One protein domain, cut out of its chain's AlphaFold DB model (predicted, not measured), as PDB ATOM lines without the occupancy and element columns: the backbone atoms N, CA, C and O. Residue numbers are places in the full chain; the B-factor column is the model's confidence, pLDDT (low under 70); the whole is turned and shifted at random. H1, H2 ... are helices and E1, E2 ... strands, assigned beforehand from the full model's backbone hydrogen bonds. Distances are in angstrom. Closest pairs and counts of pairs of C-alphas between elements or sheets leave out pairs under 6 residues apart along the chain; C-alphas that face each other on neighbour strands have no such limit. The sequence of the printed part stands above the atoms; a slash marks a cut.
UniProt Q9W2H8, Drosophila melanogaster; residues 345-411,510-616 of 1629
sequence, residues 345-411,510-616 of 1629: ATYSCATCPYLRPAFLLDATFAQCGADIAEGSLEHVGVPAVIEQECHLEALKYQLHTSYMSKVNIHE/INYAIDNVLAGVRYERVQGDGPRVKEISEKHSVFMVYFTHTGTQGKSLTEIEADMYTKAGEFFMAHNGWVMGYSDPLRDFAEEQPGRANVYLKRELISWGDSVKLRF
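What this domain is: This is residues 345 to 411 and 510 to 616 of the 1629 residues of a protein of Drosophila melanogaster (UniProt Q9W2H8). The longest helix, H1, runs through the core, with H2, H4 and H6 packed round it; H3 bridges H2 and H6. A two-stranded antiparallel sheet, E1 - E2, lies to one side near H6, and long loops link the parts. The printed part has 174 residues, with six named helices and two named strands in the order H1 H2 H3 H4 H5 E1 H6 E2 along the chain; the class is mostly helix, as helices hold 74 and strands 14 of the 88 residues in named elements. It is compact, with a radius of gyration of the C-alphas of 15.8 A and spans of 43 by 36 by 28 A.

How they stand to each other: H1, residues 353 to 373, is the hub. With residues 360 to 368 alone it touches H2, residues 389 to 407, at a steep tilt of 50 degrees, opposite ways; the C-alphas of Thr 364 and Tyr 403 are closest, 6.8 A. H2 touches H3, residues 510 to 526, closest at C-alphas 389 and 526, 6.9 A. H1 touches H4, residues 557 to 564, closest at C-alphas 360 and 561, 6.7 A. H5, residues 567 to 571, is close to H4 but not clearly touching, at 6.1 A between C-alphas 563 and 569. E1, residues 575 to 579, and E2, residues 605 to 613, are antiparallel neighbours; N 608 and O 576 are within hydrogen-bond range at 2.8 A. H6, residues 599 to 602, touches H1, closest at C-alphas 601 and 358, 4.4 A, and H3, closest at C-alphas 602 and 513, 4.5 A. Every O i to N i+4 pair is within hydrogen-bond range in H3 and H4, against 15 of 17 in H1, 11 of 15 in H2 and 0 of 1 in H5, where 2 of 2 O i to N i+3 pairs are; H6 is too short for such a pair.

Where its parts are: H1 begins at C-alpha 353 (197.931, 353.145, 271.527) and is 30.8 A long; H2 is 26.5 A, with a kink of 31 degrees near residue 399, and H3 22.6 A. E2 bends by 120 degrees at residue 610 and ends at C-alpha 613 (201.988, 338.529, 272.958).

The domain as a whole: The farthest C-alphas, His 379 and Leu 586, are 47.5 A apart. Residues 412 to 509 are not printed; C-alphas 411 and 510 are 13.2 A apart across the cut. The links H1 to H2, H3 to H4 and E1 to H6 are long. Residues 581 to 583 have pLDDT under 70.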
ATOM      1  N   ALA A 345     194.525 340.408 267.113       95.36
ATOM      2  CA  ALA A 345     194.800 339.402 268.136       95.36
ATOM      3  C   ALA A 345     196.073 339.676 268.959       95.36
ATOM      4  O   ALA A 345     196.385 338.907 269.867       95.36
ATOM      5  N   THR A 346     196.818 340.745 268.665       95.10
ATOM      6  CA  THR A 346     198.061 341.100 269.366       95.10
ATOM      7  C   THR A 346     197.973 342.467 270.032       95.10
ATOM      8  O   THR A 346     197.133 343.313 269.699       95.10
ATOM      9  N   TYR A 347     198.860 342.689 270.999       94.90
ATOM     10  CA  TYR A 347     199.131 344.017 271.536       94.90
ATOM     11  C   TYR A 347     199.966 344.790 270.508       94.90
ATOM     12  O   TYR A 347     201.146 344.506 270.352       94.90
ATOM     13  N   SER A 348     199.375 345.743 269.786       94.53
ATOM     14  CA  SER A 348     200.054 346.509 268.733       94.53
ATOM     15  C   SER A 348     199.874 348.012 268.915       94.53
ATOM     16  O   SER A 348     199.038 348.468 269.696       94.53
ATOM     17  N   CYS A 349     200.630 348.816 268.167       93.52
ATOM     18  CA  CYS A 349     200.472 350.274 268.183       93.52
ATOM     19  C   CYS A 349     199.091 350.748 267.689       93.52
ATOM     20  O   CYS A 349     198.706 351.894 267.950       93.52
ATOM     21  N   ALA A 350     198.350 349.894 266.973       92.07
ATOM     22  CA  ALA A 350     196.979 350.160 266.548       92.07
ATOM     23  C   ALA A 350     195.942 349.739 267.604       92.07
ATOM     24  O   ALA A 350     195.059 350.534 267.923       92.07
ATOM     25  N   THR A 351     196.052 348.527 268.165       91.49
ATOM     26  CA  THR A 351     195.090 348.010 269.161       91.49
ATOM     27  C   THR A 351     195.280 348.628 270.544       91.49
ATOM     28  O   THR A 351     194.304 348.840 271.263       91.49
ATOM     29  N   CYS A 352     196.520 348.966 270.898       94.00
ATOM     30  CA  CYS A 352     196.928 349.455 272.211       94.00
ATOM     31  C   CYS A 352     197.788 350.729 272.069       94.00
ATOM     32  O   CYS A 352     199.010 350.672 272.228       94.00
ATOM     33  N   PRO A 353     197.187 351.906 271.787       93.76
ATOM     34  CA  PRO A 353     197.931 353.145 271.527       93.76
ATOM     35  C   PRO A 353     198.889 353.583 272.644       93.76
ATOM     36  O   PRO A 353     199.873 354.262 272.365       93.76
ATOM     37  N   TYR A 354     198.658 353.162 273.891       93.08
ATOM     38  CA  TYR A 354     199.559 353.423 275.019       93.08
ATOM     39  C   TYR A 354     200.941 352.761 274.884       93.08
ATOM     40  O   TYR A 354     201.864 353.122 275.612       93.08
ATOM     41  N   LEU A 355     201.115 351.821 273.947       94.57
ATOM     42  CA  LEU A 355     202.408 351.208 273.626       94.57
ATOM     43  C   LEU A 355     203.242 352.033 272.638       94.57
ATOM     44  O   LEU A 355     204.439 351.786 272.519       94.57
ATOM     45  N   ARG A 356     202.659 353.039 271.968       94.52
ATOM     46  CA  ARG A 356     203.352 353.889 270.982       94.52
ATOM     47  C   ARG A 356     204.645 354.527 271.519       94.52
ATOM     48  O   ARG A 356     205.671 354.427 270.843       94.52
ATOM     49  N   PRO A 357     204.671 355.101 272.741       94.21
ATOM     50  CA  PRO A 357     205.910 355.598 273.341       94.21
ATOM     51  C   PRO A 357     206.974 354.503 273.509       94.21
ATOM     52  O   PRO A 357     208.146 354.722 273.209       94.21
ATOM     53  N   ALA A 358     206.577 353.305 273.944       94.72
ATOM     54  CA  ALA A 358     207.501 352.189 274.125       94.72
ATOM     55  C   ALA A 358     208.028 351.646 272.784       94.72
ATOM     56  O   ALA A 358     209.213 351.347 272.676       94.72
ATOM     57  N   PHE A 359     207.188 351.579 271.751       95.12
ATOM     58  CA  PHE A 359     207.605 351.181 270.406       95.12
ATOM     59  C   PHE A 359     208.614 352.164 269.808       95.12
ATOM     60  O   PHE A 359     209.666 351.750 269.328       95.12
ATOM     61  N   LEU A 360     208.350 353.472 269.901       93.95
ATOM     62  CA  LEU A 360     209.278 354.485 269.394       93.95
ATOM     63  C   LEU A 360     210.634 354.419 270.113       93.95
ATOM     64  O   LEU A 360     211.691 354.564 269.493       93.95
ATOM     65  N   LEU A 361     210.613 354.143 271.420       93.92
ATOM     66  CA  LEU A 361     211.823 353.878 272.189       93.92
ATOM     67  C   LEU A 361     212.543 352.603 271.699       93.92
ATOM     68  O   LEU A 361     213.771 352.585 271.675       93.92
ATOM     69  N   ASP A 362     211.813 351.563 271.281       93.98
ATOM     70  CA  ASP A 362     212.385 350.292 270.798       93.98
ATOM     71  C   ASP A 362     213.076 350.479 269.449       93.98
ATOM     72  O   ASP A 362     214.241 350.118 269.291       93.98
ATOM     73  N   ALA A 363     212.407 351.166 268.520       92.63
ATOM     74  CA  ALA A 363     212.972 351.556 267.232       92.63
ATOM     75  C   ALA A 363     214.242 352.414 267.396       92.63
ATOM     76  O   ALA A 363     215.199 352.273 266.634       92.63
ATOM     77  N   THR A 364     214.290 353.269 268.424       93.56
ATOM     78  CA  THR A 364     215.483 354.073 268.740       93.56
ATOM     79  C   THR A 364     216.654 353.201 269.192       93.56
ATOM     80  O   THR A 364     217.784 353.413 268.749       93.56
ATOM     81  N   PHE A 365     216.401 352.207 270.049       93.17
ATOM     82  CA  PHE A 365     217.426 351.245 270.454       93.17
ATOM     83  C   PHE A 365     217.879 350.371 269.282       93.17
ATOM     84  O   PHE A 365     219.080 350.171 269.121       93.17
ATOM     85  N   ALA A 366     216.960 349.917 268.429       89.58
ATOM     86  CA  ALA A 366     217.290 349.151 267.229       89.58
ATOM     87  C   ALA A 366     218.215 349.940 266.286       89.58
ATOM     88  O   ALA A 366     219.237 349.409 265.850       89.58
ATOM     89  N   GLN A 367     217.928 351.228 266.055       89.68
ATOM     90  CA  GLN A 367     218.808 352.108 265.280       89.68
ATOM     91  C   GLN A 367     220.191 352.246 265.932       89.68
ATOM     92  O   GLN A 367     221.204 352.117 265.253       89.68
ATOM     93  N   CYS A 368     220.253 352.452 267.253       92.42
ATOM     94  CA  CYS A 368     221.530 352.496 267.971       92.42
ATOM     95  C   CYS A 368     222.310 351.178 267.831       92.42
ATOM     96  O   CYS A 368     223.525 351.203 267.668       92.42
ATOM     97  N   GLY A 369     221.630 350.030 267.884       91.14
ATOM     98  CA  GLY A 369     222.239 348.716 267.677       91.14
ATOM     99  C   GLY A 369     222.833 348.554 266.276       91.14
ATOM    100  O   GLY A 369     223.955 348.066 266.150       91.14
ATOM    101  N   ALA A 370     222.120 349.013 265.244       88.10
ATOM    102  CA  ALA A 370     222.611 349.022 263.866       88.10
ATOM    103  C   ALA A 370     223.845 349.926 263.706       88.10
ATOM    104  O   ALA A 370     224.857 349.493 263.157       88.10
ATOM    105  N   ASP A 371     223.814 351.132 264.282       91.41
ATOM    106  CA  ASP A 371     224.939 352.074 264.236       91.41
ATOM    107  C   ASP A 371     226.198 351.503 264.930       91.41
ATOM    108  O   ASP A 371     227.323 351.757 264.493       91.41
ATOM    109  N   ILE A 372     226.031 350.713 266.002       92.22
ATOM    110  CA  ILE A 372     227.137 349.991 266.658       92.22
ATOM    111  C   ILE A 372     227.682 348.896 265.740       92.22
ATOM    112  O   ILE A 372     228.898 348.789 265.587       92.22
ATOM    113  N   ALA A 373     226.804 348.097 265.125       89.20
ATOM    114  CA  ALA A 373     227.190 347.007 264.227       89.20
ATOM    115  C   ALA A 373     228.000 347.508 263.017       89.20
ATOM    116  O   ALA A 373     228.941 346.849 262.581       89.20
ATOM    117  N   GLU A 374     227.666 348.696 262.506       89.60
ATOM    118  CA  GLU A 374     228.377 349.362 261.409       89.60
ATOM    119  C   GLU A 374     229.696 350.038 261.840       89.60
ATOM    120  O   GLU A 374     230.457 350.500 260.991       89.60
ATOM    121  N   GLY A 375     229.989 350.103 263.144       89.43
ATOM    122  CA  GLY A 375     231.172 350.779 263.693       89.43
ATOM    123  C   GLY A 375     231.052 352.307 263.762       89.43
ATOM    124  O   GLY A 375     232.023 352.996 264.075       89.43
ATOM    125  N   SER A 376     229.863 352.868 263.527       89.47
ATOM    126  CA  SER A 376     229.628 354.317 263.460       89.47
ATOM    127  C   SER A 376     229.908 355.043 264.784       89.47
ATOM    128  O   SER A 376     230.230 356.233 264.784       89.47
ATOM    129  N   LEU A 377     229.853 354.338 265.920       92.04
ATOM    130  CA  LEU A 377     230.109 354.892 267.257       92.04
ATOM    131  C   LEU A 377     231.532 354.634 267.797       92.04
ATOM    132  O   LEU A 377     231.847 355.046 268.919       92.04
ATOM    133  N   GLU A 378     232.433 354.035 267.010       90.40
ATOM    134  CA  GLU A 378     233.805 353.736 267.461       90.40
ATOM    135  C   GLU A 378     234.557 354.994 267.913       90.40
ATOM    136  O   GLU A 378     235.215 355.004 268.956       90.40
ATOM    137  N   HIS A 379     234.396 356.090 267.170       90.86
ATOM    138  CA  HIS A 379     235.049 357.371 267.440       90.86
ATOM    139  C   HIS A 379     234.628 358.029 268.769       90.86
ATOM    140  O   HIS A 379     235.313 358.935 269.241       90.86
ATOM    141  N   VAL A 380     233.529 357.571 269.383       91.56
ATOM    142  CA  VAL A 380     233.030 358.033 270.691       91.56
ATOM    143  C   VAL A 380     233.164 356.975 271.792       91.56
ATOM    144  O   VAL A 380     232.567 357.114 272.858       91.56
ATOM    145  N   GLY A 381     233.974 355.936 271.563       89.34
ATOM    146  CA  GLY A 381     234.306 354.926 272.571       89.34
ATOM    147  C   GLY A 381     233.338 353.745 272.654       89.34
ATOM    148  O   GLY A 381     233.449 352.959 273.593       89.34
ATOM    149  N   VAL A 382     232.418 353.592 271.693       92.40
ATOM    150  CA  VAL A 382     231.527 352.425 271.598       92.40
ATOM    151  C   VAL A 382     231.934 351.584 270.383       92.40
ATOM    152  O   VAL A 382     231.536 351.897 269.262       92.40
ATOM    153  N   PRO A 383     232.763 350.545 270.570       91.25
ATOM    154  CA  PRO A 383     233.232 349.715 269.466       91.25
ATOM    155  C   PRO A 383     232.158 348.772 268.921       91.25
ATOM    156  O   PRO A 383     231.209 348.432 269.628       91.25
ATOM    157  N   ALA A 384     232.381 348.249 267.710       88.82
ATOM    158  CA  ALA A 384     231.541 347.210 267.100       88.82
ATOM    159  C   ALA A 384     231.549 345.864 267.865       88.82
ATOM    160  O   ALA A 384     230.840 344.933 267.495       88.82
ATOM    161  N   VAL A 385     232.346 345.740 268.938       91.50
ATOM    162  CA  VAL A 385     232.354 344.594 269.862       91.50
ATOM    163  C   VAL A 385     232.374 345.094 271.310       91.50
ATOM    164  O   VAL A 385     233.365 345.651 271.784       91.50
ATOM    165  N   ILE A 386     231.293 344.863 272.053       91.14
ATOM    166  CA  ILE A 386     231.165 345.271 273.461       91.14
ATOM    167  C   ILE A 386     231.681 344.143 274.365       91.14
ATOM    168  O   ILE A 386     231.059 343.094 274.434       91.14
ATOM    169  N   GLU A 387     232.795 344.341 275.076       91.36
ATOM    170  CA  GLU A 387     233.364 343.310 275.970       91.36
ATOM    171  C   GLU A 387     233.936 343.863 277.292       91.36
ATOM    172  O   GLU A 387     234.432 343.099 278.118       91.36
ATOM    173  N   GLN A 388     233.871 345.181 277.518       91.84
ATOM    174  CA  GLN A 388     234.407 345.841 278.716       91.84
ATOM    175  C   GLN A 388     233.403 346.824 279.316       91.84
ATOM    176  O   GLN A 388     232.598 347.423 278.604       91.84
ATOM    177  N   GLU A 389     233.510 347.060 280.623       92.40
ATOM    178  CA  GLU A 389     232.616 347.971 281.348       92.40
ATOM    179  C   GLU A 389     232.703 349.419 280.835       92.40
ATOM    180  O   GLU A 389     231.698 350.116 280.754       92.40
ATOM    181  N   CYS A 390     233.887 349.865 280.399       93.75
ATOM    182  CA  CYS A 390     234.053 351.198 279.814       93.75
ATOM    183  C   CYS A 390     233.271 351.381 278.501       93.75
ATOM    184  O   CYS A 390     232.840 352.498 278.218       93.75
ATOM    185  N   HIS A 391     233.038 350.308 277.731       94.35
ATOM    186  CA  HIS A 391     232.206 350.365 276.525       94.35
ATOM    187  C   HIS A 391     230.735 350.605 276.900       94.35
ATOM    188  O   HIS A 391     230.044 351.354 276.214       94.35
ATOM    189  N   LEU A 392     230.263 350.010 278.005       93.81
ATOM    190  CA  LEU A 392     228.898 350.209 278.506       93.81
ATOM    191  C   LEU A 392     228.680 351.634 279.016       93.81
ATOM    192  O   LEU A 392     227.637 352.216 278.740       93.81
ATOM    193  N   GLU A 393     229.661 352.221 279.706       94.26
ATOM    194  CA  GLU A 393     229.585 353.619 280.154       94.26
ATOM    195  C   GLU A 393     229.566 354.601 278.972       94.26
ATOM    196  O   GLU A 393     228.764 355.539 278.947       94.26
ATOM    197  N   ALA A 394     230.392 354.359 277.945       94.66
ATOM    198  CA  ALA A 394     230.355 355.139 276.708       94.66
ATOM    199  C   ALA A 394     229.000 354.997 275.995       94.66
ATOM    200  O   ALA A 394     228.407 355.998 275.585       94.66
ATOM    201  N   LEU A 395     228.463 353.774 275.915       94.86
ATOM    202  CA  LEU A 395     227.151 353.506 275.331       94.86
ATOM    203  C   LEU A 395     226.035 354.206 276.112       94.86
ATOM    204  O   LEU A 395     225.189 354.860 275.507       94.86
ATOM    205  N   LYS A 396     226.065 354.147 277.447       95.08
ATOM    206  CA  LYS A 396     225.119 354.852 278.319       95.08
ATOM    207  C   LYS A 396     225.101 356.346 278.026       95.08
ATOM    208  O   LYS A 396     224.032 356.934 277.846       95.08
ATOM    209  N   TYR A 397     226.281 356.956 277.935       94.61
ATOM    210  CA  TYR A 397     226.408 358.372 277.614       94.61
ATOM    211  C   TYR A 397     225.818 358.702 276.235       94.61
ATOM    212  O   TYR A 397     225.064 359.672 276.110       94.61
ATOM    213  N   GLN A 398     226.099 357.883 275.212       94.24
ATOM    214  CA  GLN A 398     225.544 358.078 273.868       94.24
ATOM    215  C   GLN A 398     224.025 357.909 273.829       94.24
ATOM    216  O   GLN A 398     223.345 358.722 273.204       94.24
ATOM    217  N   LEU A 399     223.471 356.922 274.538       93.78
ATOM    218  CA  LEU A 399     222.024 356.735 274.635       93.78
ATOM    219  C   LEU A 399     221.349 357.998 275.182       93.78
ATOM    220  O   LEU A 399     220.444 358.529 274.536       93.78
ATOM    221  N   HIS A 400     221.834 358.538 276.304       91.25
ATOM    222  CA  HIS A 400     221.272 359.753 276.899       91.25
ATOM    223  C   HIS A 400     221.411 360.991 276.005       91.25
ATOM    224  O   HIS A 400     220.454 361.750 275.860       91.25
ATOM    225  N   THR A 401     222.596 361.224 275.435       89.42
ATOM    226  CA  THR A 401     222.912 362.504 274.777       89.42
ATOM    227  C   THR A 401     222.546 362.536 273.294       89.42
ATOM    228  O   THR A 401     222.018 363.546 272.821       89.42
ATOM    229  N   SER A 402     222.767 361.436 272.573       89.67
ATOM    230  CA  SER A 402     222.694 361.378 271.107       89.67
ATOM    231  C   SER A 402     221.422 360.716 270.571       89.67
ATOM    232  O   SER A 402     221.012 361.033 269.454       89.67
ATOM    233  N   TYR A 403     220.798 359.803 271.326       91.82
ATOM    234  CA  TYR A 403     219.627 359.045 270.858       91.82
ATOM    235  C   TYR A 403     218.319 359.507 271.504       91.82
ATOM    236  O   TYR A 403     217.383 359.850 270.783       91.82
ATOM    237  N   MET A 404     218.242 359.598 272.839       90.57
ATOM    238  CA  MET A 404     216.988 359.980 273.516       90.57
ATOM    239  C   MET A 404     216.510 361.396 273.156       90.57
ATOM    240  O   MET A 404     215.308 361.642 273.059       90.57
ATOM    241  N   SER A 405     217.446 362.314 272.896       84.78
ATOM    242  CA  SER A 405     217.168 363.700 272.490       84.78
ATOM    243  C   SER A 405     216.537 363.827 271.096       84.78
ATOM    244  O   SER A 405     215.968 364.869 270.783       84.78
ATOM    245  N   LYS A 406     216.609 362.783 270.257       83.96
ATOM    246  CA  LYS A 406     216.031 362.788 268.902       83.96
ATOM    247  C   LYS A 406     214.548 362.428 268.877       83.96
ATOM    248  O   LYS A 406     213.864 362.794 267.929       83.96
ATOM    249  N   VAL A 407     214.060 361.702 269.885       88.02
ATOM    250  CA  VAL A 407     212.683 361.179 269.898       88.02
ATOM    251  C   VAL A 407     211.739 361.911 270.838       88.02
ATOM    252  O   VAL A 407     210.533 361.789 270.654       88.02
ATOM    253  N   ASN A 408     212.240 362.670 271.820       91.07
ATOM    254  CA  ASN A 408     211.432 363.489 272.738       91.07
ATOM    255  C   ASN A 408     210.138 362.798 273.209       91.07
ATOM    256  O   ASN A 408     209.045 363.342 273.081       91.07
ATOM    257  N   ILE A 409     210.255 361.578 273.743       92.96
ATOM    258  CA  ILE A 409     209.116 360.718 274.130       92.96
ATOM    259  C   ILE A 409     208.107 361.450 275.037       92.96
ATOM    260  O   ILE A 409     206.907 361.203 274.965       92.96
ATOM    261  N   HIS A 410     208.576 362.379 275.877       93.29
ATOM    262  CA  HIS A 410     207.727 363.179 276.759       93.29
ATOM    263  C   HIS A 410     206.682 364.024 276.009       93.29
ATOM    264  O   HIS A 410     205.602 364.250 276.551       93.29
ATOM    265  N   GLU A 411     206.937 364.426 274.760       94.97
ATOM    266  CA  GLU A 411     205.977 365.178 273.941       94.97
ATOM    267  C   GLU A 411     204.695 364.376 273.661       94.97
ATOM    268  O   GLU A 411     203.640 364.973 273.480       94.97
ATOM    269  N   ILE A 510     212.613 356.695 281.268       92.83
ATOM    270  CA  ILE A 510     213.619 356.480 280.213       92.83
ATOM    271  C   ILE A 510     214.988 356.164 280.819       92.83
ATOM    272  O   ILE A 510     215.683 355.276 280.334       92.83
ATOM    273  N   ASN A 511     215.383 356.857 281.888       93.76
ATOM    274  CA  ASN A 511     216.641 356.569 282.577       93.76
ATOM    275  C   ASN A 511     216.634 355.141 283.138       93.76
ATOM    276  O   ASN A 511     217.585 354.394 282.932       93.76
ATOM    277  N   TYR A 512     215.524 354.747 283.765       92.67
ATOM    278  CA  TYR A 512     215.333 353.390 284.266       92.67
ATOM    279  C   TYR A 512     215.357 352.342 283.139       92.67
ATOM    280  O   TYR A 512     216.000 351.304 283.263       92.67
ATOM    281  N   ALA A 513     214.739 352.650 281.996       93.71
ATOM    282  CA  ALA A 513     214.778 351.813 280.803       93.71
ATOM    283  C   ALA A 513     216.199 351.617 280.260       93.71
ATOM    284  O   ALA A 513     216.562 350.494 279.919       93.71
ATOM    285  N   ILE A 514     217.005 352.685 280.205       95.12
ATOM    286  CA  ILE A 514     218.415 352.625 279.791       95.12
ATOM    287  C   ILE A 514     219.215 351.723 280.735       95.12
ATOM    288  O   ILE A 514     219.983 350.881 280.270       95.12
ATOM    289  N   ASP A 515     219.018 351.863 282.046       94.61
ATOM    290  CA  ASP A 515     219.697 351.020 283.032       94.61
ATOM    291  C   ASP A 515     219.325 349.537 282.861       94.61
ATOM    292  O   ASP A 515     220.213 348.680 282.875       94.61
ATOM    293  N   ASN A 516     218.047 349.231 282.615       92.86
ATOM    294  CA  ASN A 516     217.578 347.862 282.385       92.86
ATOM    295  C   ASN A 516     218.149 347.245 281.099       92.86
ATOM    296  O   ASN A 516     218.662 346.125 281.136       92.86
ATOM    297  N   VAL A 517     218.131 347.964 279.969       93.72
ATOM    298  CA  VAL A 517     218.700 347.417 278.723       93.72
ATOM    299  C   VAL A 517     220.209 347.221 278.848       93.72
ATOM    300  O   VAL A 517     220.715 346.183 278.428       93.72
ATOM    301  N   LEU A 518     220.929 348.144 279.495       94.99
ATOM    302  CA  LEU A 518     222.367 347.999 279.737       94.99
ATOM    303  C   LEU A 518     222.687 346.854 280.696       94.99
ATOM    304  O   LEU A 518     223.717 346.207 280.520       94.99
ATOM    305  N   ALA A 519     221.827 346.562 281.675       92.26
ATOM    306  CA  ALA A 519     221.971 345.370 282.506       92.26
ATOM    307  C   ALA A 519     221.890 344.088 281.657       92.26
ATOM    308  O   ALA A 519     222.716 343.191 281.836       92.26
ATOM    309  N   GLY A 520     220.977 344.044 280.680       90.21
ATOM    310  CA  GLY A 520     220.902 342.973 279.683       90.21
ATOM    311  C   GLY A 520     222.175 342.858 278.836       90.21
ATOM    312  O   GLY A 520     222.765 341.781 278.762       90.21
ATOM    313  N   VAL A 521     222.667 343.974 278.276       93.30
ATOM    314  CA  VAL A 521     223.924 343.992 277.495       93.30
ATOM    315  C   VAL A 521     225.111 343.534 278.344       93.30
ATOM    316  O   VAL A 521     225.951 342.758 277.880       93.30
ATOM    317  N   ARG A 522     225.186 343.995 279.598       94.53
ATOM    318  CA  ARG A 522     226.237 343.619 280.546       94.53
ATOM    319  C   ARG A 522     226.241 342.113 280.775       94.53
ATOM    320  O   ARG A 522     227.316 341.517 280.701       94.53
ATOM    321  N   TYR A 523     225.077 341.514 281.021       90.08
ATOM    322  CA  TYR A 523     224.945 340.069 281.184       90.08
ATOM    323  C   TYR A 523     225.365 339.325 279.914       90.08
ATOM    324  O   TYR A 523     226.241 338.469 279.960       90.08
ATOM    325  N   GLU A 524     224.814 339.691 278.757       89.62
ATOM    326  CA  GLU A 524     225.031 338.946 277.516       89.62
ATOM    327  C   GLU A 524     226.479 339.039 276.994       89.62
ATOM    328  O   GLU A 524     226.981 338.088 276.389       89.62
ATOM    329  N   ARG A 525     227.175 340.162 277.229       92.26
ATOM    330  CA  ARG A 525     228.445 340.467 276.543       92.26
ATOM    331  C   ARG A 525     229.659 340.691 277.446       92.26
ATOM    332  O   ARG A 525     230.775 340.402 277.020       92.26
ATOM    333  N   VAL A 526     229.479 341.179 278.677       91.95
ATOM    334  CA  VAL A 526     230.596 341.634 279.536       91.95
ATOM    335  C   VAL A 526     230.837 340.714 280.738       91.95
ATOM    336  O   VAL A 526     231.985 340.399 281.066       91.95
ATOM    337  N   GLN A 527     229.774 340.271 281.411       88.32
ATOM    338  CA  GLN A 527     229.867 339.492 282.646       88.32
ATOM    339  C   GLN A 527     230.584 338.141 282.464       88.32
ATOM    340  O   GLN A 527     230.715 337.587 281.372       88.32
ATOM    341  N   GLY A 528     231.158 337.632 283.559       81.51
ATOM    342  CA  GLY A 528     231.930 336.382 283.562       81.51
ATOM    343  C   GLY A 528     231.084 335.119 283.468       81.51
ATOM    344  O   GLY A 528     231.552 334.118 282.938       81.51
ATOM    345  N   ASP A 529     229.863 335.197 283.974       78.76
ATOM    346  CA  ASP A 529     228.858 334.144 284.066       78.76
ATOM    347  C   ASP A 529     227.784 334.225 282.967       78.76
ATOM    348  O   ASP A 529     226.923 333.354 282.898       78.76
ATOM    349  N   GLY A 530     227.855 335.230 282.090       80.89
ATOM    350  CA  GLY A 530     227.002 335.342 280.909       80.89
ATOM    351  C   GLY A 530     227.618 334.738 279.633       80.89
ATOM    352  O   GLY A 530     228.775 334.311 279.634       80.89
ATOM    353  N   PRO A 531     226.870 334.714 278.513       82.92
ATOM    354  CA  PRO A 531     227.258 334.016 277.280       82.92
ATOM    355  C   PRO A 531     228.435 334.645 276.508       82.92
ATOM    356  O   PRO A 531     229.046 333.964 275.685       82.92
ATOM    357  N   ARG A 532     228.788 335.910 276.777       86.77
ATOM    358  CA  ARG A 532     229.893 336.654 276.133       86.77
ATOM    359  C   ARG A 532     229.807 336.671 274.604       86.77
ATOM    360  O   ARG A 532     230.798 336.444 273.902       86.77
ATOM    361  N   VAL A 533     228.613 336.950 274.091       88.11
ATOM    362  CA  VAL A 533     228.355 337.032 272.650       88.11
ATOM    363  C   VAL A 533     229.083 338.247 272.072       88.11
ATOM    364  O   VAL A 533     228.792 339.387 272.428       88.11
ATOM    365  N   LYS A 534     230.062 338.006 271.190       88.80
ATOM    366  CA  LYS A 534     230.846 339.075 270.539       88.80
ATOM    367  C   LYS A 534     230.188 339.633 269.284       88.80
ATOM    368  O   LYS A 534     230.433 340.781 268.935       88.80
ATOM    369  N   GLU A 535     229.425 338.799 268.587       86.18
ATOM    370  CA  GLU A 535     228.746 339.185 267.355       86.18
ATOM    371  C   GLU A 535     227.644 340.204 267.658       86.18
ATOM    372  O   GLU A 535     226.879 340.039 268.611       86.18
ATOM    373  N   ILE A 536     227.567 341.243 266.830       88.48
ATOM    374  CA  ILE A 536     226.442 342.169 266.786       88.48
ATOM    375  C   ILE A 536     225.856 342.077 265.379       88.48
ATOM    376  O   ILE A 536     226.506 342.439 264.401       88.48
ATOM    377  N   SER A 537     224.646 341.539 265.278       82.99
ATOM    378  CA  SER A 537     223.944 341.318 264.012       82.99
ATOM    379  C   SER A 537     222.433 341.365 264.230       82.99
ATOM    380  O   SER A 537     221.974 341.480 265.363       82.99
ATOM    381  N   GLU A 538     221.639 341.239 263.165       73.61
ATOM    382  CA  GLU A 538     220.178 341.105 263.292       73.61
ATOM    383  C   GLU A 538     219.793 339.881 264.145       73.61
ATOM    384  O   GLU A 538     218.827 339.922 264.901       73.61
ATOM    385  N   LYS A 539     220.601 338.812 264.095       76.16
ATOM    386  CA  LYS A 539     220.428 337.617 264.932       76.16
ATOM    387  C   LYS A 539     220.864 337.847 266.384       76.16
ATOM    388  O   LYS A 539     220.230 337.329 267.300       76.16
ATOM    389  N   HIS A 540     221.947 338.592 266.594       84.57
ATOM    390  CA  HIS A 540     222.512 338.894 267.910       84.57
ATOM    391  C   HIS A 540     222.485 340.405 268.172       84.57
ATOM    392  O   HIS A 540     223.526 341.057 268.275       84.57
ATOM    393  N   SER A 541     221.272 340.965 268.244       87.54
ATOM    394  CA  SER A 541     221.046 342.395 268.492       87.54
ATOM    395  C   SER A 541     221.684 342.844 269.807       87.54
ATOM    396  O   SER A 541     221.627 342.116 270.798       87.54
ATOM    397  N   VAL A 542     222.259 344.056 269.840       91.15
ATOM    398  CA  VAL A 542     222.815 344.653 271.074       91.15
ATOM    399  C   VAL A 542     221.755 344.744 272.156       91.15
ATOM    400  O   VAL A 542     221.993 344.345 273.290       91.15
ATOM    401  N   PHE A 543     220.595 345.285 271.805       92.51
ATOM    402  CA  PHE A 543     219.484 345.445 272.724       92.51
ATOM    403  C   PHE A 543     218.449 344.363 272.460       92.51
ATOM    404  O   PHE A 543     218.193 343.986 271.314       92.51
ATOM    405  N   MET A 544     217.835 343.884 273.529       89.15
ATOM    406  CA  MET A 544     216.724 342.954 273.426       89.15
ATOM    407  C   MET A 544     215.562 343.606 272.667       89.15
ATOM    408  O   MET A 544     215.273 344.784 272.870       89.15
ATOM    409  N   VAL A 545     214.927 342.845 271.779       90.54
ATOM    410  CA  VAL A 545     213.829 343.322 270.931       90.54
ATOM    411  C   VAL A 545     212.512 343.151 271.683       90.54
ATOM    412  O   VAL A 545     212.254 342.076 272.226       90.54
ATOM    413  N   TYR A 546     211.692 344.203 271.744       94.54
ATOM    414  CA  TYR A 546     210.397 344.172 272.437       94.54
ATOM    415  C   TYR A 546     209.212 344.243 271.477       94.54
ATOM    416  O   TYR A 546     208.084 344.000 271.905       94.54
ATOM    417  N   PHE A 547     209.438 344.603 270.212       94.84
ATOM    418  CA  PHE A 547     208.396 344.681 269.197       94.84
ATOM    419  C   PHE A 547     208.836 344.069 267.865       94.84
ATOM    420  O   PHE A 547     209.995 344.141 267.459       94.84
ATOM    421  N   THR A 548     207.875 343.516 267.131       91.57
ATOM    422  CA  THR A 548     208.068 343.132 265.730       91.57
ATOM    423  C   THR A 548     208.080 344.388 264.859       91.57
ATOM    424  O   THR A 548     207.122 345.156 264.844       91.57
ATOM    425  N   HIS A 549     209.157 344.586 264.099       83.89
ATOM    426  CA  HIS A 549     209.410 345.800 263.315       83.89
ATOM    427  C   HIS A 549     209.086 345.643 261.812       83.89
ATOM    428  O   HIS A 549     209.825 346.127 260.948       83.89
ATOM    429  N   THR A 550     207.998 344.948 261.465       81.02
ATOM    430  CA  THR A 550     207.653 344.621 260.067       81.02
ATOM    431  C   THR A 550     207.582 345.868 259.179       81.02
ATOM    432  O   THR A 550     206.808 346.783 259.434       81.02
ATOM    433  N   GLY A 551     208.368 345.904 258.096       80.99
ATOM    434  CA  GLY A 551     208.327 346.995 257.111       80.99
ATOM    435  C   GLY A 551     209.025 348.297 257.531       80.99
ATOM    436  O   GLY A 551     208.812 349.325 256.884       80.99
ATOM    437  N   THR A 552     209.851 348.269 258.581       83.34
ATOM    438  CA  THR A 552     210.630 349.433 259.058       83.34
ATOM    439  C   THR A 552     212.056 349.503 258.502       83.34
ATOM    440  O   THR A 552     212.701 350.544 258.603       83.34
ATOM    441  N   GLN A 553     212.561 348.421 257.899       79.73
ATOM    442  CA  GLN A 553     213.940 348.356 257.408       79.73
ATOM    443  C   GLN A 553     214.246 349.496 256.419       79.73
ATOM    444  O   GLN A 553     213.511 349.714 255.456       79.73
ATOM    445  N   GLY A 554     215.346 350.216 256.663       81.39
ATOM    446  CA  GLY A 554     215.812 351.333 255.832       81.39
ATOM    447  C   GLY A 554     215.064 352.659 256.019       81.39
ATOM    448  O   GLY A 554     215.406 353.628 255.344       81.39
ATOM    449  N   LYS A 555     214.068 352.725 256.911       88.21
ATOM    450  CA  LYS A 555     213.324 353.954 257.216       88.21
ATOM    451  C   LYS A 555     213.974 354.738 258.352       88.21
ATOM    452  O   LYS A 555     214.527 354.171 259.289       88.21
ATOM    453  N   SER A 556     213.860 356.058 258.291       89.62
ATOM    454  CA  SER A 556     214.226 356.959 259.386       89.62
ATOM    455  C   SER A 556     213.245 356.850 260.562       89.62
ATOM    456  O   SER A 556     212.078 356.502 260.380       89.62
ATOM    457  N   LEU A 557     213.674 357.222 261.778       88.80
ATOM    458  CA  LEU A 557     212.799 357.236 262.967       88.80
ATOM    459  C   LEU A 557     211.519 358.067 262.761       88.80
ATOM    460  O   LEU A 557     210.469 357.709 263.285       88.80
ATOM    461  N   THR A 558     211.582 359.142 261.970       89.71
ATOM    462  CA  THR A 558     210.416 359.976 261.639       89.71
ATOM    463  C   THR A 558     209.420 359.249 260.735       89.71
ATOM    464  O   THR A 558     208.212 359.379 260.924       89.71
ATOM    465  N   GLU A 559     209.898 358.462 259.770       91.48
ATOM    466  CA  GLU A 559     209.039 357.627 258.921       91.48
ATOM    467  C   GLU A 559     208.427 356.470 259.722       91.48
ATOM    468  O   GLU A 559     207.238 356.193 259.578       91.48
ATOM    469  N   ILE A 560     209.203 355.850 260.618       91.94
ATOM    470  CA  ILE A 560     208.719 354.794 261.522       91.94
ATOM    471  C   ILE A 560     207.634 355.337 262.463       91.94
ATOM    472  O   ILE A 560     206.598 354.697 262.655       91.94
ATOM    473  N   GLU A 561     207.830 356.534 263.022       92.59
ATOM    474  CA  GLU A 561     206.816 357.197 263.842       92.59
ATOM    475  C   GLU A 561     205.541 357.482 263.039       92.59
ATOM    476  O   GLU A 561     204.445 357.270 263.548       92.59
ATOM    477  N   ALA A 562     205.652 357.927 261.784       92.58
ATOM    478  CA  ALA A 562     204.483 358.161 260.941       92.58
ATOM    479  C   ALA A 562     203.703 356.859 260.682       92.58
ATOM    480  O   ALA A 562     202.479 356.836 260.834       92.58
ATOM    481  N   ASP A 563     204.408 355.768 260.368       92.24
ATOM    482  CA  ASP A 563     203.815 354.453 260.112       92.24
ATOM    483  C   ASP A 563     203.017 353.919 261.309       92.24
ATOM    484  O   ASP A 563     201.978 353.281 261.116       92.24
ATOM    485  N   MET A 564     203.447 354.240 262.532       92.02
ATOM    486  CA  MET A 564     202.808 353.835 263.789       92.02
ATOM    487  C   MET A 564     201.341 354.278 263.902       92.02
ATOM    488  O   MET A 564     200.542 353.611 264.561       92.02
ATOM    489  N   TYR A 565     200.978 355.389 263.253       93.15
ATOM    490  CA  TYR A 565     199.611 355.922 263.221       93.15
ATOM    491  C   TYR A 565     198.798 355.445 262.008       93.15
ATOM    492  O   TYR A 565     197.633 355.815 261.859       93.15
ATOM    493  N   THR A 566     199.400 354.650 261.124       92.55
ATOM    494  CA  THR A 566     198.745 354.086 259.938       92.55
ATOM    495  C   THR A 566     198.410 352.611 260.143       92.55
ATOM    496  O   THR A 566     198.656 352.036 261.203       92.55
ATOM    497  N   LYS A 567     197.892 351.958 259.095       88.86
ATOM    498  CA  LYS A 567     197.644 350.512 259.098       88.86
ATOM    499  C   LYS A 567     198.913 349.682 259.347       88.86
ATOM    500  O   LYS A 567     198.818 348.569 259.843       88.86
ATOM    501  N   ALA A 568     200.102 350.220 259.057       90.65
ATOM    502  CA  ALA A 568     201.362 349.549 259.381       90.65
ATOM    503  C   ALA A 568     201.520 349.303 260.895       90.65
ATOM    504  O   ALA A 568     202.053 348.268 261.289       90.65
ATOM    505  N   GLY A 569     200.970 350.189 261.738       91.76
ATOM    506  CA  GLY A 569     200.981 350.061 263.196       91.76
ATOM    507  C   GLY A 569     200.245 348.833 263.746       91.76
ATOM    508  O   GLY A 569     200.505 348.444 264.883       91.76
ATOM    509  N   GLU A 570     199.379 348.188 262.952       91.94
ATOM    510  CA  GLU A 570     198.760 346.896 263.299       91.94
ATOM    511  C   GLU A 570     199.809 345.777 263.410       91.94
ATOM    512  O   GLU A 570     199.635 344.851 264.196       91.94
ATOM    513  N   PHE A 571     200.926 345.896 262.684       92.80
ATOM    514  CA  PHE A 571     202.004 344.904 262.633       92.80
ATOM    515  C   PHE A 571     203.198 345.249 263.532       92.80
ATOM    516  O   PHE A 571     204.169 344.493 263.586       92.80
ATOM    517  N   PHE A 572     203.120 346.360 264.271       94.72
ATOM    518  CA  PHE A 572     204.075 346.735 265.314       94.72
ATOM    519  C   PHE A 572     203.667 346.086 266.635       94.72
ATOM    520  O   PHE A 572     203.131 346.735 267.536       94.72
ATOM    521  N   MET A 573     203.838 344.766 266.679       95.27
ATOM    522  CA  MET A 573     203.297 343.876 267.707       95.27
ATOM    523  C   MET A 573     204.283 343.716 268.863       95.27
ATOM    524  O   MET A 573     205.457 343.435 268.633       95.27
ATOM    525  N   ALA A 574     203.811 343.859 270.095       95.43
ATOM    526  CA  ALA A 574     204.596 343.672 271.302       95.43
ATOM    527  C   ALA A 574     204.946 342.195 271.508       95.43
ATOM    528  O   ALA A 574     204.114 341.297 271.343       95.43
ATOM    529  N   HIS A 575     206.187 341.949 271.898       95.03
ATOM    530  CA  HIS A 575     206.685 340.628 272.248       95.03
ATOM    531  C   HIS A 575     206.258 340.241 273.657       95.03
ATOM    532  O   HIS A 575     206.039 341.092 274.522       95.03
ATOM    533  N   ASN A 576     206.093 338.943 273.875       92.31
ATOM    534  CA  ASN A 576     205.831 338.403 275.201       92.31
ATOM    535  C   ASN A 576     207.145 338.199 275.967       92.31
ATOM    536  O   ASN A 576     208.232 338.371 275.426       92.31
ATOM    537  N   GLY A 577     207.048 337.831 277.238       88.38
ATOM    538  CA  GLY A 577     208.209 337.577 278.074       88.38
ATOM    539  C   GLY A 577     207.798 337.324 279.512       88.38
ATOM    540  O   GLY A 577     206.664 336.925 279.786       88.38
ATOM    541  N   TRP A 578     208.706 337.625 280.431       80.45
ATOM    542  CA  TRP A 578     208.431 337.596 281.863       80.45
ATOM    543  C   TRP A 578     209.026 338.821 282.565       80.45
ATOM    544  O   TRP A 578     210.000 339.418 282.098       80.45
ATOM    545  N   VAL A 579     208.412 339.221 283.678       79.95
ATOM    546  CA  VAL A 579     208.805 340.400 284.459       79.95
ATOM    547  C   VAL A 579     209.270 339.943 285.837       79.95
ATOM    548  O   VAL A 579     208.498 339.366 286.603       79.95
ATOM    549  N   MET A 580     210.536 340.200 286.165       70.35
ATOM    550  CA  MET A 580     211.103 339.818 287.460       70.35
ATOM    551  C   MET A 580     210.462 340.631 288.587       70.35
ATOM    552  O   MET A 580     210.560 341.856 288.601       70.35
ATOM    553  N   GLY A 581     209.838 339.949 289.552       63.80
ATOM    554  CA  GLY A 581     209.249 340.596 290.728       63.80
ATOM    555  C   GLY A 581     208.070 341.517 290.406       63.80
ATOM    556  O   GLY A 581     207.899 342.535 291.076       63.80
ATOM    557  N   TYR A 582     207.283 341.190 289.376       66.14
ATOM    558  CA  TYR A 582     206.108 341.977 289.008       66.14
ATOM    559  C   TYR A 582     205.159 342.147 290.199       66.14
ATOM    560  O   TYR A 582     204.837 341.186 290.896       66.14
ATOM    561  N   SER A 583     204.736 343.389 290.445       62.43
ATOM    562  CA  SER A 583     204.038 343.766 291.676       62.43
ATOM    563  C   SER A 583     202.642 343.155 291.809       62.43
ATOM    564  O   SER A 583     202.156 343.043 292.929       62.43
ATOM    565  N   ASP A 584     202.010 342.771 290.696       76.20
ATOM    566  CA  ASP A 584     200.665 342.192 290.689       76.20
ATOM    567  C   ASP A 584     200.496 341.129 289.584       76.20
ATOM    568  O   ASP A 584     200.043 341.453 288.486       76.20
ATOM    569  N   PRO A 585     200.832 339.851 289.838       75.48
ATOM    570  CA  PRO A 585     200.683 338.780 288.848       75.48
ATOM    571  C   PRO A 585     199.219 338.480 288.472       75.48
ATOM    572  O   PRO A 585     198.988 337.691 287.565       75.48
ATOM    573  N   LEU A 586     198.218 339.086 289.128       79.24
ATOM    574  CA  LEU A 586     196.807 338.924 288.751       79.24
ATOM    575  C   LEU A 586     196.414 339.806 287.558       79.24
ATOM    576  O   LEU A 586     195.372 339.570 286.940       79.24
ATOM    577  N   ARG A 587     197.231 340.810 287.219       81.13
ATOM    578  CA  ARG A 587     196.992 341.730 286.104       81.13
ATOM    579  C   ARG A 587     197.932 341.437 284.941       81.13
ATOM    580  O   ARG A 587     199.128 341.251 285.133       81.13
ATOM    581  N   ASP A 588     197.417 341.473 283.714       85.28
ATOM    582  CA  ASP A 588     198.271 341.347 282.530       85.28
ATOM    583  C   ASP A 588     199.257 342.525 282.460       85.28
ATOM    584  O   ASP A 588     198.861 343.693 282.444       85.28
ATOM    585  N   PHE A 589     200.554 342.227 282.399       86.29
ATOM    586  CA  PHE A 589     201.608 343.238 282.329       86.29
ATOM    587  C   PHE A 589     201.593 344.051 281.028       86.29
ATOM    588  O   PHE A 589     202.184 345.131 280.981       86.29
ATOM    589  N   ALA A 590     200.943 343.552 279.969       89.71
ATOM    590  CA  ALA A 590     200.810 344.278 278.705       89.71
ATOM    591  C   ALA A 590     199.576 345.177 278.624       89.71
ATOM    592  O   ALA A 590     199.503 346.031 277.733       89.71
ATOM    593  N   GLU A 591     198.621 345.022 279.542       88.13
ATOM    594  CA  GLU A 591     197.516 345.964 279.666       88.13
ATOM    595  C   GLU A 591     198.009 347.335 280.147       88.13
ATOM    596  O   GLU A 591     199.081 347.481 280.746       88.13
ATOM    597  N   GLU A 592     197.206 348.362 279.874       86.69
ATOM    598  CA  GLU A 592     197.453 349.711 280.371       86.69
ATOM    599  C   GLU A 592     197.520 349.699 281.905       86.69
ATOM    600  O   GLU A 592     196.601 349.234 282.587       86.69
ATOM    601  N   GLN A 593     198.630 350.196 282.445       82.52
ATOM    602  CA  GLN A 593     198.874 350.277 283.880       82.52
ATOM    603  C   GLN A 593     198.377 351.621 284.433       82.52
ATOM    604  O   GLN A 593     198.283 352.595 283.685       82.52
ATOM    605  N   PRO A 594     198.067 351.722 285.739       76.09
ATOM    606  CA  PRO A 594     197.688 352.995 286.344       76.09
ATOM    607  C   PRO A 594     198.799 354.048 286.193       76.09
ATOM    608  O   PRO A 594     199.945 353.817 286.580       76.09
ATOM    609  N   GLY A 595     198.454 355.228 285.672       80.80
ATOM    610  CA  GLY A 595     199.402 356.326 285.447       80.80
ATOM    611  C   GLY A 595     200.081 356.276 284.071       80.80
ATOM    612  O   GLY A 595     199.495 355.812 283.100       80.80
ATOM    613  N   ARG A 596     201.305 356.819 283.962       79.76
ATOM    614  CA  ARG A 596     202.084 356.856 282.699       79.76
ATOM    615  C   ARG A 596     203.149 355.760 282.599       79.76
ATOM    616  O   ARG A 596     203.763 355.602 281.545       79.76
ATOM    617  N   ALA A 597     203.398 355.033 283.687       74.29
ATOM    618  CA  ALA A 597     204.380 353.958 283.731       74.29
ATOM    619  C   ALA A 597     203.823 352.704 283.053       74.29
ATOM    620  O   ALA A 597     202.726 352.274 283.370       74.29
ATOM    621  N   ASN A 598     204.596 352.073 282.175       83.99
ATOM    622  CA  ASN A 598     204.276 350.765 281.602       83.99
ATOM    623  C   ASN A 598     205.554 349.910 281.589       83.99
ATOM    624  O   ASN A 598     206.650 350.443 281.398       83.99
ATOM    625  N   VAL A 599     205.411 348.599 281.790       90.18
ATOM    626  CA  VAL A 599     206.473 347.582 281.720       90.18
ATOM    627  C   VAL A 599     207.310 347.698 280.437       90.18
ATOM    628  O   VAL A 599     208.540 347.696 280.513       90.18
ATOM    629  N   TYR A 600     206.675 347.873 279.272       93.30
ATOM    630  CA  TYR A 600     207.382 348.005 277.988       93.30
ATOM    631  C   TYR A 600     208.183 349.307 277.892       93.30
ATOM    632  O   TYR A 600     209.303 349.305 277.385       93.30
ATOM    633  N   LEU A 601     207.649 350.417 278.416       92.74
ATOM    634  CA  LEU A 601     208.351 351.704 278.413       92.74
ATOM    635  C   LEU A 601     209.569 351.675 279.347       92.74
ATOM    636  O   LEU A 601     210.626 352.182 278.987       92.74
ATOM    637  N   LYS A 602     209.421 351.052 280.522       91.67
ATOM    638  CA  LYS A 602     210.469 350.905 281.543       91.67
ATOM    639  C   LYS A 602     211.482 349.795 281.243       91.67
ATOM    640  O   LYS A 602     212.477 349.697 281.956       91.67
ATOM    641  N   ARG A 603     211.245 348.962 280.221       92.87
ATOM    642  CA  ARG A 603     212.095 347.810 279.849       92.87
ATOM    643  C   ARG A 603     212.284 346.799 280.983       92.87
ATOM    644  O   ARG A 603     213.345 346.210 281.123       92.87
ATOM    645  N   GLU A 604     211.240 346.595 281.785       89.13
ATOM    646  CA  GLU A 604     211.236 345.613 282.887       89.13
ATOM    647  C   GLU A 604     211.013 344.174 282.397       89.13
ATOM    648  O   GLU A 604     211.316 343.219 283.108       89.13
ATOM    649  N   LEU A 605     210.474 344.017 281.185       90.28
ATOM    650  CA  LEU A 605     210.233 342.722 280.560       90.28
ATOM    651  C   LEU A 605     211.543 342.123 280.035       90.28
ATOM    652  O   LEU A 605     212.269 342.773 279.277       90.28
ATOM    653  N   ILE A 606     211.789 340.858 280.370       88.93
ATOM    654  CA  ILE A 606     212.734 340.005 279.652       88.93
ATOM    655  C   ILE A 606     211.993 339.395 278.463       88.93
ATOM    656  O   ILE A 606     211.191 338.478 278.628       88.93
ATOM    657  N   SER A 607     212.201 339.988 277.288       90.20
ATOM    658  CA  SER A 607     211.408 339.751 276.079       90.20
ATOM    659  C   SER A 607     211.878 338.525 275.293       90.20
ATOM    660  O   SER A 607     213.077 338.273 275.155       90.20
ATOM    661  N   TRP A 608     210.925 337.791 274.726       89.43
ATOM    662  CA  TRP A 608     211.156 336.682 273.808       89.43
ATOM    663  C   TRP A 608     210.998 337.166 272.368       89.43
ATOM    664  O   TRP A 608     209.890 337.250 271.841       89.43
ATOM    665  N   GLY A 609     212.131 337.474 271.731       86.42
ATOM    666  CA  GLY A 609     212.186 338.094 270.400       86.42
ATOM    667  C   GLY A 609     211.477 337.325 269.275       86.42
ATOM    668  O   GLY A 609     211.169 337.887 268.224       86.42
ATOM    669  N   ASP A 610     211.219 336.036 269.477       86.17
ATOM    670  CA  ASP A 610     210.566 335.142 268.522       86.17
ATOM    671  C   ASP A 610     209.047 335.020 268.726       86.17
ATOM    672  O   ASP A 610     208.394 334.283 267.989       86.17
ATOM    673  N   SER A 611     208.481 335.710 269.721       93.05
ATOM    674  CA  SER A 611     207.130 335.440 270.214       93.05
ATOM    675  C   SER A 611     206.340 336.723 270.481       93.05
ATOM    676  O   SER A 611     206.650 337.488 271.394       93.05
ATOM    677  N   VAL A 612     205.257 336.947 269.730       94.73
ATOM    678  CA  VAL A 612     204.332 338.076 269.955       94.73
ATOM    679  C   VAL A 612     203.292 337.737 271.018       94.73
ATOM    680  O   VAL A 612     202.763 336.625 271.049       94.73
ATOM    681  N   LYS A 613     202.976 338.702 271.888       94.79
ATOM    682  CA  LYS A 613     201.988 338.529 272.958       94.79
ATOM    683  C   LYS A 613     200.563 338.626 272.419       94.79
ATOM    684  O   LYS A 613     200.219 339.545 271.672       94.79
ATOM    685  N   LEU A 614     199.725 337.690 272.847       95.89
ATOM    686  CA  LEU A 614     198.334 337.572 272.423       95.89
ATOM    687  C   LEU A 614     197.406 338.423 273.294       95.89
ATOM    688  O   LEU A 614     197.457 338.364 274.521       95.89
ATOM    689  N   ARG A 615     196.530 339.196 272.652       95.30
ATOM    690  CA  ARG A 615     195.592 340.130 273.280       95.30
ATOM    691  C   ARG A 615     194.189 339.534 273.285       95.30
ATOM    692  O   ARG A 615     193.438 339.707 272.330       95.30
ATOM    693  N   PHE A 616     193.808 338.862 274.367       94.08
ATOM    694  CA  PHE A 616     192.451 338.316 274.522       94.08
ATOM    695  C   PHE A 616     191.401 339.391 274.834       94.08
ATOM    696  O   PHE A 616     190.251 339.253 274.430       94.08
TER     697      PHE A 616